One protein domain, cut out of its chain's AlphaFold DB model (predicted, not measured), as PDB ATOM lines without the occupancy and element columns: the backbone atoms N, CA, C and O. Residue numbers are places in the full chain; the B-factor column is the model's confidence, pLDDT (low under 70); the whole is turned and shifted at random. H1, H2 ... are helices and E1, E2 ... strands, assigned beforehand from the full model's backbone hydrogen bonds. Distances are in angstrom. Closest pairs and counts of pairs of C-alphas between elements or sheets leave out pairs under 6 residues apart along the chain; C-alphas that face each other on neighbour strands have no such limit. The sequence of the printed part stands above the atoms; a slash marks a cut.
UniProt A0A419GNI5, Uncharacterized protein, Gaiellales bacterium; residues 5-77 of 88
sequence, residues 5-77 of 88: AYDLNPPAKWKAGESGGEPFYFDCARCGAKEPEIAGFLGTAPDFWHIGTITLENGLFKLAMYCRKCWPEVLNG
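What this domain is: This is residues 5 to 77 of the 88 residues of an uncharacterized protein of Gaiellales bacterium (UniProt A0A419GNI5). A small sheet of three strands, E1, E4 and E5, has one short helix, H1, over one face, and a separate two-stranded hairpin, E2 and E3, reaches away as an arm on the side far from H1. A long loop between E4 and E5 completes the shape, and its residues 55 to 60 stick out free. The printed part has 73 residues, with five named strands and then one named helix, in the order E1 E2 E3 E4 E5 H1; both sheets are antiparallel, the larger in the order E1 - E4 - E5. By class it is mostly strand, with 33 residues in named elements, under half of those printed. The whole is compact, with a radius of gyration of the C-alphas of 12.3 A and spans of 38 by 28 by 23 A.

Where its parts are: E1, residues 5 to 12, begins with C-alpha 5 at (27.810, -35.786, -11.606) and is 16.1 A long; it bends by 86 degrees at residue 9. E1 runs on into E2, residues 15 to 19 and 11.4 A, across a break of 2 residues, at 66 degrees. E3 is residues 22 to 25, 10.1 A. E4, residues 38 to 43, begins with C-alpha 38 at (22.219, -44.906, -4.760) and is 13.7 A long. E5, residues 63 to 67, is also 13.7 A long. H1, residues 71 to 75, is 6.5 A long and ends with C-alpha 75 at (33.009, -41.023, -12.818).

How they stand to each other: E4 is the inner strand of the larger sheet. E1 and E4 are antiparallel at 157 degrees, with N 8 and O 39 at 2.8 A, within hydrogen-bond range. E4 and E5, a hairpin, are antiparallel at 159 degrees, with N 42 and O 64 at 2.9 A, within that range. H1 is on this sheet at a height over the sheet of 8.6 A and lies over E4; their closest C-alphas, of Gly 40 and Trp 71, are 6.2 A apart. In H1 every O i to N i+4 pair is within hydrogen-bond range. E2 and E3 form a hairpin, antiparallel at 148 degrees, with N 19 and O 22 at 2.8 A. Among the pairs that are apart are E2 and E4, and E3 and H1.

The domain as a whole: The C-alphas farthest apart, of Gly 20 and Asn 76, are 39.2 A apart. The printed part has no cut. The links E3 to E4, 12 residues, and E4 to E5, 19 residues, are long. The mean pLDDT of the printed part is 77.7; residues 44 to 62 and residue 77 are under 70.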
ATOM      1  N   ALA A   5      27.767 -34.675 -12.545       83.69
ATOM      2  CA  ALA A   5      27.810 -35.786 -11.606       83.69
ATOM      3  C   ALA A   5      27.670 -35.273 -10.171       83.69
ATOM      4  O   ALA A   5      28.332 -34.310  -9.786       83.69
ATOM      5  N   TYR A   6      26.820 -35.935  -9.393       85.62
ATOM      6  CA  TYR A   6      26.571 -35.616  -7.994       85.62
ATOM      7  C   TYR A   6      26.774 -36.861  -7.139       85.62
ATOM      8  O   TYR A   6      26.059 -37.853  -7.297       85.62
ATOM      9  N   ASP A   7      27.741 -36.786  -6.227       88.69
ATOM     10  CA  ASP A   7      28.026 -37.836  -5.253       88.69
ATOM     11  C   ASP A   7      27.005 -37.832  -4.112       88.69
ATOM     12  O   ASP A   7      26.632 -36.784  -3.581       88.69
ATOM     13  N   LEU A   8      26.609 -39.028  -3.681       86.62
ATOM     14  CA  LEU A   8      25.807 -39.252  -2.484       86.62
ATOM     15  C   LEU A   8      26.614 -40.081  -1.488       86.62
ATOM     16  O   LEU A   8      26.805 -41.287  -1.653       86.62
ATOM     17  N   ASN A   9      27.090 -39.414  -0.437       85.44
ATOM     18  CA  ASN A   9      27.854 -40.029   0.638       85.44
ATOM     19  C   ASN A   9      27.262 -39.622   2.006       85.44
ATOM     20  O   ASN A   9      27.380 -38.454   2.382       85.44
ATOM     21  N   PRO A  10      26.630 -40.545   2.755       91.56
ATOM     22  CA  PRO A  10      26.535 -41.977   2.468       91.56
ATOM     23  C   PRO A  10      25.542 -42.297   1.333       91.56
ATOM     24  O   PRO A  10      24.577 -41.555   1.135       91.56
ATOM     25  N   PRO A  11      25.734 -43.417   0.609       92.12
ATOM     26  CA  PRO A  11      24.725 -43.924  -0.315       92.12
ATOM     27  C   PRO A  11      23.413 -44.219   0.409       92.12
ATOM     28  O   PRO A  11      23.424 -44.680   1.550       92.12
ATOM     29  N   ALA A  12      22.287 -43.973  -0.253       92.50
ATOM     30  CA  ALA A  12      20.970 -44.107   0.359       92.50
ATOM     31  C   ALA A  12      19.941 -44.659  -0.627       92.50
ATOM     32  O   ALA A  12      20.054 -44.465  -1.838       92.50
ATOM     33  N   LYS A  13      18.897 -45.313  -0.111       91.31
ATOM     34  CA  LYS A  13      17.704 -45.605  -0.909       91.31
ATOM     35  C   LYS A  13      16.984 -44.300  -1.240       91.31
ATOM     36  O   LYS A  13      16.614 -43.550  -0.341       91.31
ATOM     37  N   TRP A  14      16.762 -44.047  -2.526       86.69
ATOM     38  CA  TRP A  14      16.024 -42.875  -2.990       86.69
ATOM     39  C   TRP A  14      14.616 -43.275  -3.398       86.69
ATOM     40  O   TRP A  14      14.429 -44.116  -4.277       86.69
ATOM     41  N   LYS A  15      13.624 -42.705  -2.713       87.31
ATOM     42  CA  LYS A  15      12.214 -42.987  -2.966       87.31
ATOM     43  C   LYS A  15      11.809 -42.371  -4.301       87.31
ATOM     44  O   LYS A  15      11.968 -41.168  -4.490       87.31
ATOM     45  N   ALA A  16      11.280 -43.198  -5.192       84.06
ATOM     46  CA  ALA A  16      10.755 -42.771  -6.482       84.06
ATOM     47  C   ALA A  16       9.271 -42.389  -6.390       84.06
ATOM     48  O   ALA A  16       8.817 -41.495  -7.099       84.06
ATOM     49  N   GLY A  17       8.525 -43.018  -5.480       84.19
ATOM     50  CA  GLY A  17       7.124 -42.691  -5.239       84.19
ATOM     51  C   GLY A  17       6.453 -43.647  -4.262       84.19
ATOM     52  O   GLY A  17       7.117 -44.317  -3.470       84.19
ATOM     53  N   GLU A  18       5.124 -43.688  -4.321       92.81
ATOM     54  CA  GLU A  18       4.273 -44.646  -3.611       92.81
ATOM     55  C   GLU A  18       3.244 -45.225  -4.586       92.81
ATOM     56  O   GLU A  18       2.745 -44.514  -5.460       92.81
ATOM     57  N   SER A  19       2.910 -46.504  -4.433       86.31
ATOM     58  CA  SER A  19       1.846 -47.177  -5.177       86.31
ATOM     59  C   SER A  19       1.009 -48.005  -4.211       86.31
ATOM     60  O   SER A  19       1.532 -48.864  -3.509       86.31
ATOM     61  N   GLY A  20      -0.291 -47.712  -4.113       91.44
ATOM     62  CA  GLY A  20      -1.178 -48.404  -3.168       91.44
ATOM     63  C   GLY A  20      -0.799 -48.236  -1.688       91.44
ATOM     64  O   GLY A  20      -1.171 -49.077  -0.880       91.44
ATOM     65  N   GLY A  21      -0.063 -47.176  -1.334       92.00
ATOM     66  CA  GLY A  21       0.449 -46.937   0.023       92.00
ATOM     67  C   GLY A  21       1.832 -47.537   0.297       92.00
ATOM     68  O   GLY A  21       2.437 -47.209   1.313       92.00
ATOM     69  N   GLU A  22       2.366 -48.342  -0.622       89.81
ATOM     70  CA  GLU A  22       3.706 -48.917  -0.506       89.81
ATOM     71  C   GLU A  22       4.730 -48.040  -1.243       89.81
ATOM     72  O   GLU A  22       4.519 -47.704  -2.417       89.81
ATOM     73  N   PRO A  23       5.838 -47.631  -0.598       90.44
ATOM     74  CA  PRO A  23       6.889 -46.886  -1.275       90.44
ATOM     75  C   PRO A  23       7.624 -47.782  -2.274       90.44
ATOM     76  O   PRO A  23       7.902 -48.944  -1.990       90.44
ATOM     77  N   PHE A  24       8.013 -47.211  -3.412       88.38
ATOM     78  CA  PHE A  24       8.964 -47.838  -4.328       88.38
ATOM     79  C   PHE A  24      10.153 -46.910  -4.565       88.38
ATOM     80  O   PHE A  24      10.050 -45.678  -4.467       88.38
ATOM     81  N   TYR A  25      11.302 -47.508  -4.850       91.00
ATOM     82  CA  TYR A  25      12.581 -46.807  -4.909       91.00
ATOM     83  C   TYR A  25      13.174 -46.835  -6.318       91.00
ATOM     84  O   TYR A  25      12.754 -47.606  -7.178       91.00
ATOM     85  N   PHE A  26      14.141 -45.955  -6.569       87.81
ATOM     86  CA  PHE A  26      14.833 -45.918  -7.852       87.81
ATOM     87  C   PHE A  26      15.707 -47.153  -8.065       87.81
ATOM     88  O   PHE A  26      16.406 -47.609  -7.160       87.81
ATOM     89  N   ASP A  27      15.711 -47.630  -9.305       88.44
ATOM     90  CA  ASP A  27      16.624 -48.660  -9.782       88.44
ATOM     91  C   ASP A  27      17.967 -48.052 -10.208       88.44
ATOM     92  O   ASP A  27      18.075 -46.864 -10.523       88.44
ATOM     93  N   CYS A  28      19.006 -48.884 -10.289       87.75
ATOM     94  CA  CYS A  28      20.248 -48.467 -10.934       87.75
ATOM     95  C   CYS A  28      20.072 -48.405 -12.455       87.75
ATOM     96  O   CYS A  28      19.776 -49.417 -13.090       87.75
ATOM     97  N   ALA A  29      20.370 -47.247 -13.044       85.00
ATOM     98  CA  ALA A  29      20.262 -47.005 -14.480       85.00
ATOM     99  C   ALA A  29      21.193 -47.886 -15.335       85.00
ATOM    100  O   ALA A  29      20.862 -48.178 -16.478       85.00
ATOM    101  N   ARG A  30      22.335 -48.334 -14.787       84.62
ATOM    102  CA  ARG A  30      23.332 -49.134 -15.524       84.62
ATOM    103  C   ARG A  30      23.071 -50.635 -15.446       84.62
ATOM    104  O   ARG A  30      22.923 -51.293 -16.466       84.62
ATOM    105  N   CYS A  31      23.049 -51.197 -14.237       85.62
ATOM    106  CA  CYS A  31      22.943 -52.650 -14.053       85.62
ATOM    107  C   CYS A  31      21.510 -53.154 -13.842       85.62
ATOM    108  O   CYS A  31      21.314 -54.359 -13.698       85.62
ATOM    109  N   GLY A  32      20.516 -52.260 -13.769       84.69
ATOM    110  CA  GLY A  32      19.117 -52.624 -13.535       84.69
ATOM    111  C   GLY A  32      18.840 -53.207 -12.145       84.69
ATOM    112  O   GLY A  32      17.765 -53.766 -11.929       84.69
ATOM    113  N   ALA A  33      19.798 -53.107 -11.211       89.75
ATOM    114  CA  ALA A  33      19.595 -53.527  -9.829       89.75
ATOM    115  C   ALA A  33      18.356 -52.832  -9.258       89.75
ATOM    116  O   ALA A  33      18.219 -51.613  -9.403       89.75
ATOM    117  N   LYS A  34      17.483 -53.625  -8.632       91.50
ATOM    118  CA  LYS A  34      16.202 -53.170  -8.096       91.50
ATOM    119  C   LYS A  34      16.376 -52.543  -6.724       91.50
ATOM    120  O   LYS A  34      16.933 -53.177  -5.831       91.50
ATOM    121  N   GLU A  35      15.931 -51.298  -6.593       91.69
ATOM    122  CA  GLU A  35      15.964 -50.520  -5.347       91.69
ATOM    123  C   GLU A  35      17.299 -50.516  -4.554       91.69
ATOM    124  O   GLU A  35      17.286 -50.676  -3.324       91.69
ATOM    125  N   PRO A  36      18.475 -50.371  -5.198       93.69
ATOM    126  CA  PRO A  36      19.745 -50.346  -4.487       93.69
ATOM    127  C   PRO A  36      19.925 -49.044  -3.696       93.69
ATOM    128  O   PRO A  36      19.260 -48.035  -3.931       93.69
ATOM    129  N   GLU A  37      20.912 -49.031  -2.800       94.94
ATOM    130  CA  GLU A  37      21.464 -47.764  -2.318       94.94
ATOM    131  C   GLU A  37      22.136 -47.022  -3.483       94.94
ATOM    132  O   GLU A  37      23.048 -47.547  -4.136       94.94
ATOM    133  N   ILE A  38      21.688 -45.794  -3.731       92.69
ATOM    134  CA  ILE A  38      22.219 -44.906  -4.760       92.69
ATOM    135  C   ILE A  38      23.428 -44.170  -4.192       92.69
ATOM    136  O   ILE A  38      23.340 -43.540  -3.140       92.69
ATOM    137  N   ALA A  39      24.557 -44.276  -4.889       93.44
ATOM    138  CA  ALA A  39      25.824 -43.640  -4.523       93.44
ATOM    139  C   ALA A  39      26.094 -42.348  -5.304       93.44
ATOM    140  O   ALA A  39      26.957 -41.569  -4.916       93.44
ATOM    141  N   GLY A  40      25.342 -42.105  -6.376       89.44
ATOM    142  CA  GLY A  40      25.384 -40.851  -7.110       89.44
ATOM    143  C   GLY A  40      24.422 -40.836  -8.286       89.44
ATOM    144  O   GLY A  40      23.774 -41.842  -8.606       89.44
ATOM    145  N   PHE A  41      24.305 -39.677  -8.920       86.44
ATOM    146  CA  PHE A  41      23.470 -39.496 -10.101       86.44
ATOM    147  C   PHE A  41      24.074 -38.494 -11.087       86.44
ATOM    148  O   PHE A  41      24.814 -37.582 -10.717       86.44
ATOM    149  N   LEU A  42      23.722 -38.659 -12.360       81.25
ATOM    150  CA  LEU A  42      23.962 -37.682 -13.420       81.25
ATOM    151  C   LEU A  42      22.682 -36.892 -13.646       81.25
ATOM    152  O   LEU A  42      21.637 -37.506 -13.839       81.25
ATOM    153  N   GLY A  43      22.742 -35.565 -13.664       76.56
ATOM    154  CA  GLY A  43      21.570 -34.739 -13.952       76.56
ATOM    155  C   GLY A  43      21.895 -33.265 -14.158       76.56
ATOM    156  O   GLY A  43      23.058 -32.870 -14.217       76.56
ATOM    157  N   THR A  44      20.861 -32.436 -14.283       68.25
ATOM    158  CA  THR A  44      20.983 -30.974 -14.388       68.25
ATOM    159  C   THR A  44      20.515 -30.310 -13.088       68.25
ATOM    160  O   THR A  44      19.329 -30.382 -12.776       68.25
ATOM    161  N   ALA A  45      21.409 -29.657 -12.337       57.03
ATOM    162  CA  ALA A  45      21.033 -28.822 -11.185       57.03
ATOM    163  C   ALA A  45      20.435 -27.460 -11.603       57.03
ATOM    164  O   ALA A  45      20.706 -27.009 -12.720       57.03
ATOM    165  N   PRO A  46      19.691 -26.760 -10.711       49.12
ATOM    166  CA  PRO A  46      19.371 -27.118  -9.319       49.12
ATOM    167  C   PRO A  46      17.926 -27.598  -9.088       49.12
ATOM    168  O   PRO A  46      17.535 -27.808  -7.941       49.12
ATOM    169  N   ASP A  47      17.127 -27.797 -10.137       52.50
ATOM    170  CA  ASP A  47      15.706 -28.132  -9.987       52.50
ATOM    171  C   ASP A  47      15.475 -29.627  -9.721       52.50
ATOM    172  O   ASP A  47      14.914 -30.368 -10.530       52.50
ATOM    173  N   PHE A  48      15.857 -30.053  -8.516       54.25
ATOM    174  CA  PHE A  48      15.549 -31.363  -7.934       54.25
ATOM    175  C   PHE A  48      14.038 -31.615  -7.762       54.25
ATOM    176  O   PHE A  48      13.614 -32.727  -7.480       54.25
ATOM    177  N   TRP A  49      13.187 -30.609  -7.960       45.16
ATOM    178  CA  TRP A  49      11.730 -30.752  -7.868       45.16
ATOM    179  C   TRP A  49      11.108 -31.520  -9.046       45.16
ATOM    180  O   TRP A  49       9.955 -31.933  -8.964       45.16
ATOM    181  N   HIS A  50      11.877 -31.770 -10.111       44.81
ATOM    182  CA  HIS A  50      11.460 -32.570 -11.266       44.81
ATOM    183  C   HIS A  50      12.187 -33.921 -11.336       44.81
ATOM    184  O   HIS A  50      12.448 -34.424 -12.430       44.81
ATOM    185  N   ILE A  51      12.493 -34.539 -10.185       50.84
ATOM    186  CA  ILE A  51      12.945 -35.945 -10.098       50.84
ATOM    187  C   ILE A  51      11.746 -36.882 -10.363       50.84
ATOM    188  O   ILE A  51      11.384 -37.743  -9.572       50.84
ATOM    189  N   GLY A  52      11.066 -36.672 -11.486       45.94
ATOM    190  CA  GLY A  52      10.160 -37.627 -12.096       45.94
ATOM    191  C   GLY A  52      10.840 -38.105 -13.366       45.94
ATOM    192  O   GLY A  52      11.158 -37.301 -14.243       45.94
ATOM    193  N   THR A  53      11.102 -39.404 -13.476       47.03
ATOM    194  CA  THR A  53      11.534 -40.002 -14.739       47.03
ATOM    195  C   THR A  53      10.365 -39.929 -15.716       47.03
ATOM    196  O   THR A  53       9.522 -40.820 -15.756       47.03
ATOM    197  N   ILE A  54      10.268 -38.832 -16.464       41.84
ATOM    198  CA  ILE A  54       9.340 -38.727 -17.586       41.84
ATOM    199  C   ILE A  54      10.048 -39.314 -18.800       41.84
ATOM    200  O   ILE A  54      10.989 -38.724 -19.334       41.84
ATOM    201  N   THR A  55       9.587 -40.480 -19.234       38.84
ATOM    202  CA  THR A  55       9.945 -41.041 -20.534       38.84
ATOM    203  C   THR A  55       9.228 -40.223 -21.605       38.84
ATOM    204  O   THR A  55       8.008 -40.297 -21.722       38.84
ATOM    205  N   LEU A  56       9.963 -39.416 -22.370       47.16
ATOM    206  CA  LEU A  56       9.453 -38.837 -23.614       47.16
ATOM    207  C   LEU A  56       9.956 -39.686 -24.789       47.16
ATOM    208  O   LEU A  56      11.065 -40.220 -24.740       47.16
ATOM    209  N   GLU A  57       9.136 -39.804 -25.836       40.88
ATOM    210  CA  GLU A  57       9.313 -40.675 -27.020       40.88
ATOM    211  C   GLU A  57      10.633 -40.473 -27.799       40.88
ATOM    212  O   GLU A  57      10.947 -41.218 -28.720       40.88
ATOM    213  N   ASN A  58      11.434 -39.483 -27.420       51.00
ATOM    214  CA  ASN A  58      12.680 -39.056 -28.047       51.00
ATOM    215  C   ASN A  58      13.945 -39.297 -27.193       51.00
ATOM    216  O   ASN A  58      15.013 -38.795 -27.536       51.00
ATOM    217  N   GLY A  59      13.864 -40.079 -26.109       50.22
ATOM    218  CA  GLY A  59      15.045 -40.724 -25.511       50.22
ATOM    219  C   GLY A  59      16.023 -39.823 -24.742       50.22
ATOM    220  O   GLY A  59      17.186 -40.185 -24.582       50.22
ATOM    221  N   LEU A  60      15.592 -38.661 -24.244       48.94
ATOM    222  CA  LEU A  60      16.441 -37.773 -23.438       48.94
ATOM    223  C   LEU A  60      16.246 -38.014 -21.934       48.94
ATOM    224  O   LEU A  60      15.271 -37.555 -21.338       48.94
ATOM    225  N   PHE A  61      17.209 -38.694 -21.310       55.03
ATOM    226  CA  PHE A  61      17.275 -38.866 -19.857       55.03
ATOM    227  C   PHE A  61      17.763 -37.571 -19.194       55.03
ATOM    228  O   PHE A  61      18.877 -37.120 -19.447       55.03
ATOM    229  N   LYS A  62      16.938 -36.962 -18.333       57.91
ATOM    230  CA  LYS A  62      17.334 -35.773 -17.552       57.91
ATOM    231  C   LYS A  62      18.042 -36.114 -16.237       57.91
ATOM    232  O   LYS A  62      18.740 -35.255 -15.702       57.91
ATOM    233  N   LEU A  63      17.876 -37.339 -15.727       72.94
ATOM    234  CA  LEU A  63      18.547 -37.810 -14.517       72.94
ATOM    235  C   LEU A  63      18.741 -39.336 -14.545       72.94
ATOM    236  O   LEU A  63      17.798 -40.065 -14.847       72.94
ATOM    237  N   ALA A  64      19.943 -39.816 -14.228       81.19
ATOM    238  CA  ALA A  64      20.280 -41.239 -14.144       81.19
ATOM    239  C   ALA A  64      20.940 -41.543 -12.795       81.19
ATOM    240  O   ALA A  64      21.909 -40.881 -12.430       81.19
ATOM    241  N   MET A  65      20.414 -42.524 -12.056       87.12
ATOM    242  CA  MET A  65      20.890 -42.895 -10.718       87.12
ATOM    243  C   MET A  65      21.719 -44.177 -10.749       87.12
ATOM    244  O   MET A  65      21.384 -45.135 -11.450       87.12
ATOM    245  N   TYR A  66      22.786 -44.225  -9.954       89.06
ATOM    246  CA  TYR A  66      23.740 -45.329  -9.976       89.06
ATOM    247  C   TYR A  66      23.982 -45.890  -8.581       89.06
ATOM    248  O   TYR A  66      24.173 -45.162  -7.605       89.06
ATOM    249  N   CYS A  67      23.996 -47.218  -8.489       92.75
ATOM    250  CA  CYS A  67      24.366 -47.902  -7.260       92.75
ATOM    251  C   CYS A  67      25.870 -47.763  -6.982       92.75
ATOM    252  O   CYS A  67      26.656 -47.446  -7.877       92.75
ATOM    253  N   ARG A  68      26.288 -48.095  -5.755       93.62
ATOM    254  CA  ARG A  68      27.702 -48.052  -5.331       93.62
ATOM    255  C   ARG A  68      28.658 -48.785  -6.275       93.62
ATOM    256  O   ARG A  68      29.784 -48.343  -6.449       93.62
ATOM    257  N   LYS A  69      28.212 -49.887  -6.885       92.94
ATOM    258  CA  LYS A  69      29.034 -50.669  -7.817       92.94
ATOM    259  C   LYS A  69      29.280 -49.932  -9.135       92.94
ATOM    260  O   LYS A  69      30.395 -49.953  -9.630       92.94
ATOM    261  N   CYS A  70      28.246 -49.305  -9.688       90.00
ATOM    262  CA  CYS A  70      28.283 -48.722 -11.029       90.00
ATOM    263  C   CYS A  70      28.724 -47.258 -11.046       90.00
ATOM    264  O   CYS A  70      29.132 -46.758 -12.087       90.00
ATOM    265  N   TRP A  71      28.631 -46.560  -9.914       90.62
ATOM    266  CA  TRP A  71      28.964 -45.142  -9.842       90.62
ATOM    267  C   TRP A  71      30.426 -44.805 -10.204       90.62
ATOM    268  O   TRP A  71      30.628 -43.872 -10.977       90.62
ATOM    269  N   PRO A  72      31.448 -45.574  -9.774       90.12
ATOM    270  CA  PRO A  72      32.828 -45.332 -10.204       90.12
ATOM    271  C   PRO A  72      33.019 -45.406 -11.726       90.12
ATOM    272  O   PRO A  72      33.767 -44.615 -12.288       90.12
ATOM    273  N   GLU A  73      32.306 -46.312 -12.406       85.88
ATOM    274  CA  GLU A  73      32.374 -46.466 -13.868       85.88
ATOM    275  C   GLU A  73      31.841 -45.210 -14.587       85.88
ATOM    276  O   GLU A  73      32.341 -44.827 -15.642       85.88
ATOM    277  N   VAL A  74      30.863 -44.520 -13.991       80.94
ATOM    278  CA  VAL A  74      30.351 -43.235 -14.494       80.94
ATOM    279  C   VAL A  74      31.375 -42.121 -14.303       80.94
ATOM    280  O   VAL A  74      31.630 -41.359 -15.235       80.94
ATOM    281  N   LEU A  75      31.990 -42.035 -13.119       82.25
ATOM    282  CA  LEU A  75      33.009 -41.023 -12.818       82.25
ATOM    283  C   LEU A  75      34.254 -41.162 -13.709       82.25
ATOM    284  O   LEU A  75      34.870 -40.160 -14.063       82.25
ATOM    285  N   ASN A  76      34.585 -42.390 -14.111       80.19
ATOM    286  CA  ASN A  76      35.713 -42.687 -14.993       80.19
ATOM    287  C   ASN A  76      35.394 -42.508 -16.490       80.19
ATOM    288  O   ASN A  76      36.280 -42.692 -17.323       80.19
ATOM    289  N   GLY A  77      34.155 -42.153 -16.853       67.00
ATOM    290  CA  GLY A  77      33.738 -41.989 -18.251       67.00
ATOM    291  C   GLY A  77      33.561 -43.308 -19.017       67.00
ATOM    292  O   GLY A  77      33.568 -43.307 -20.244       67.00
TER     293      GLY A  77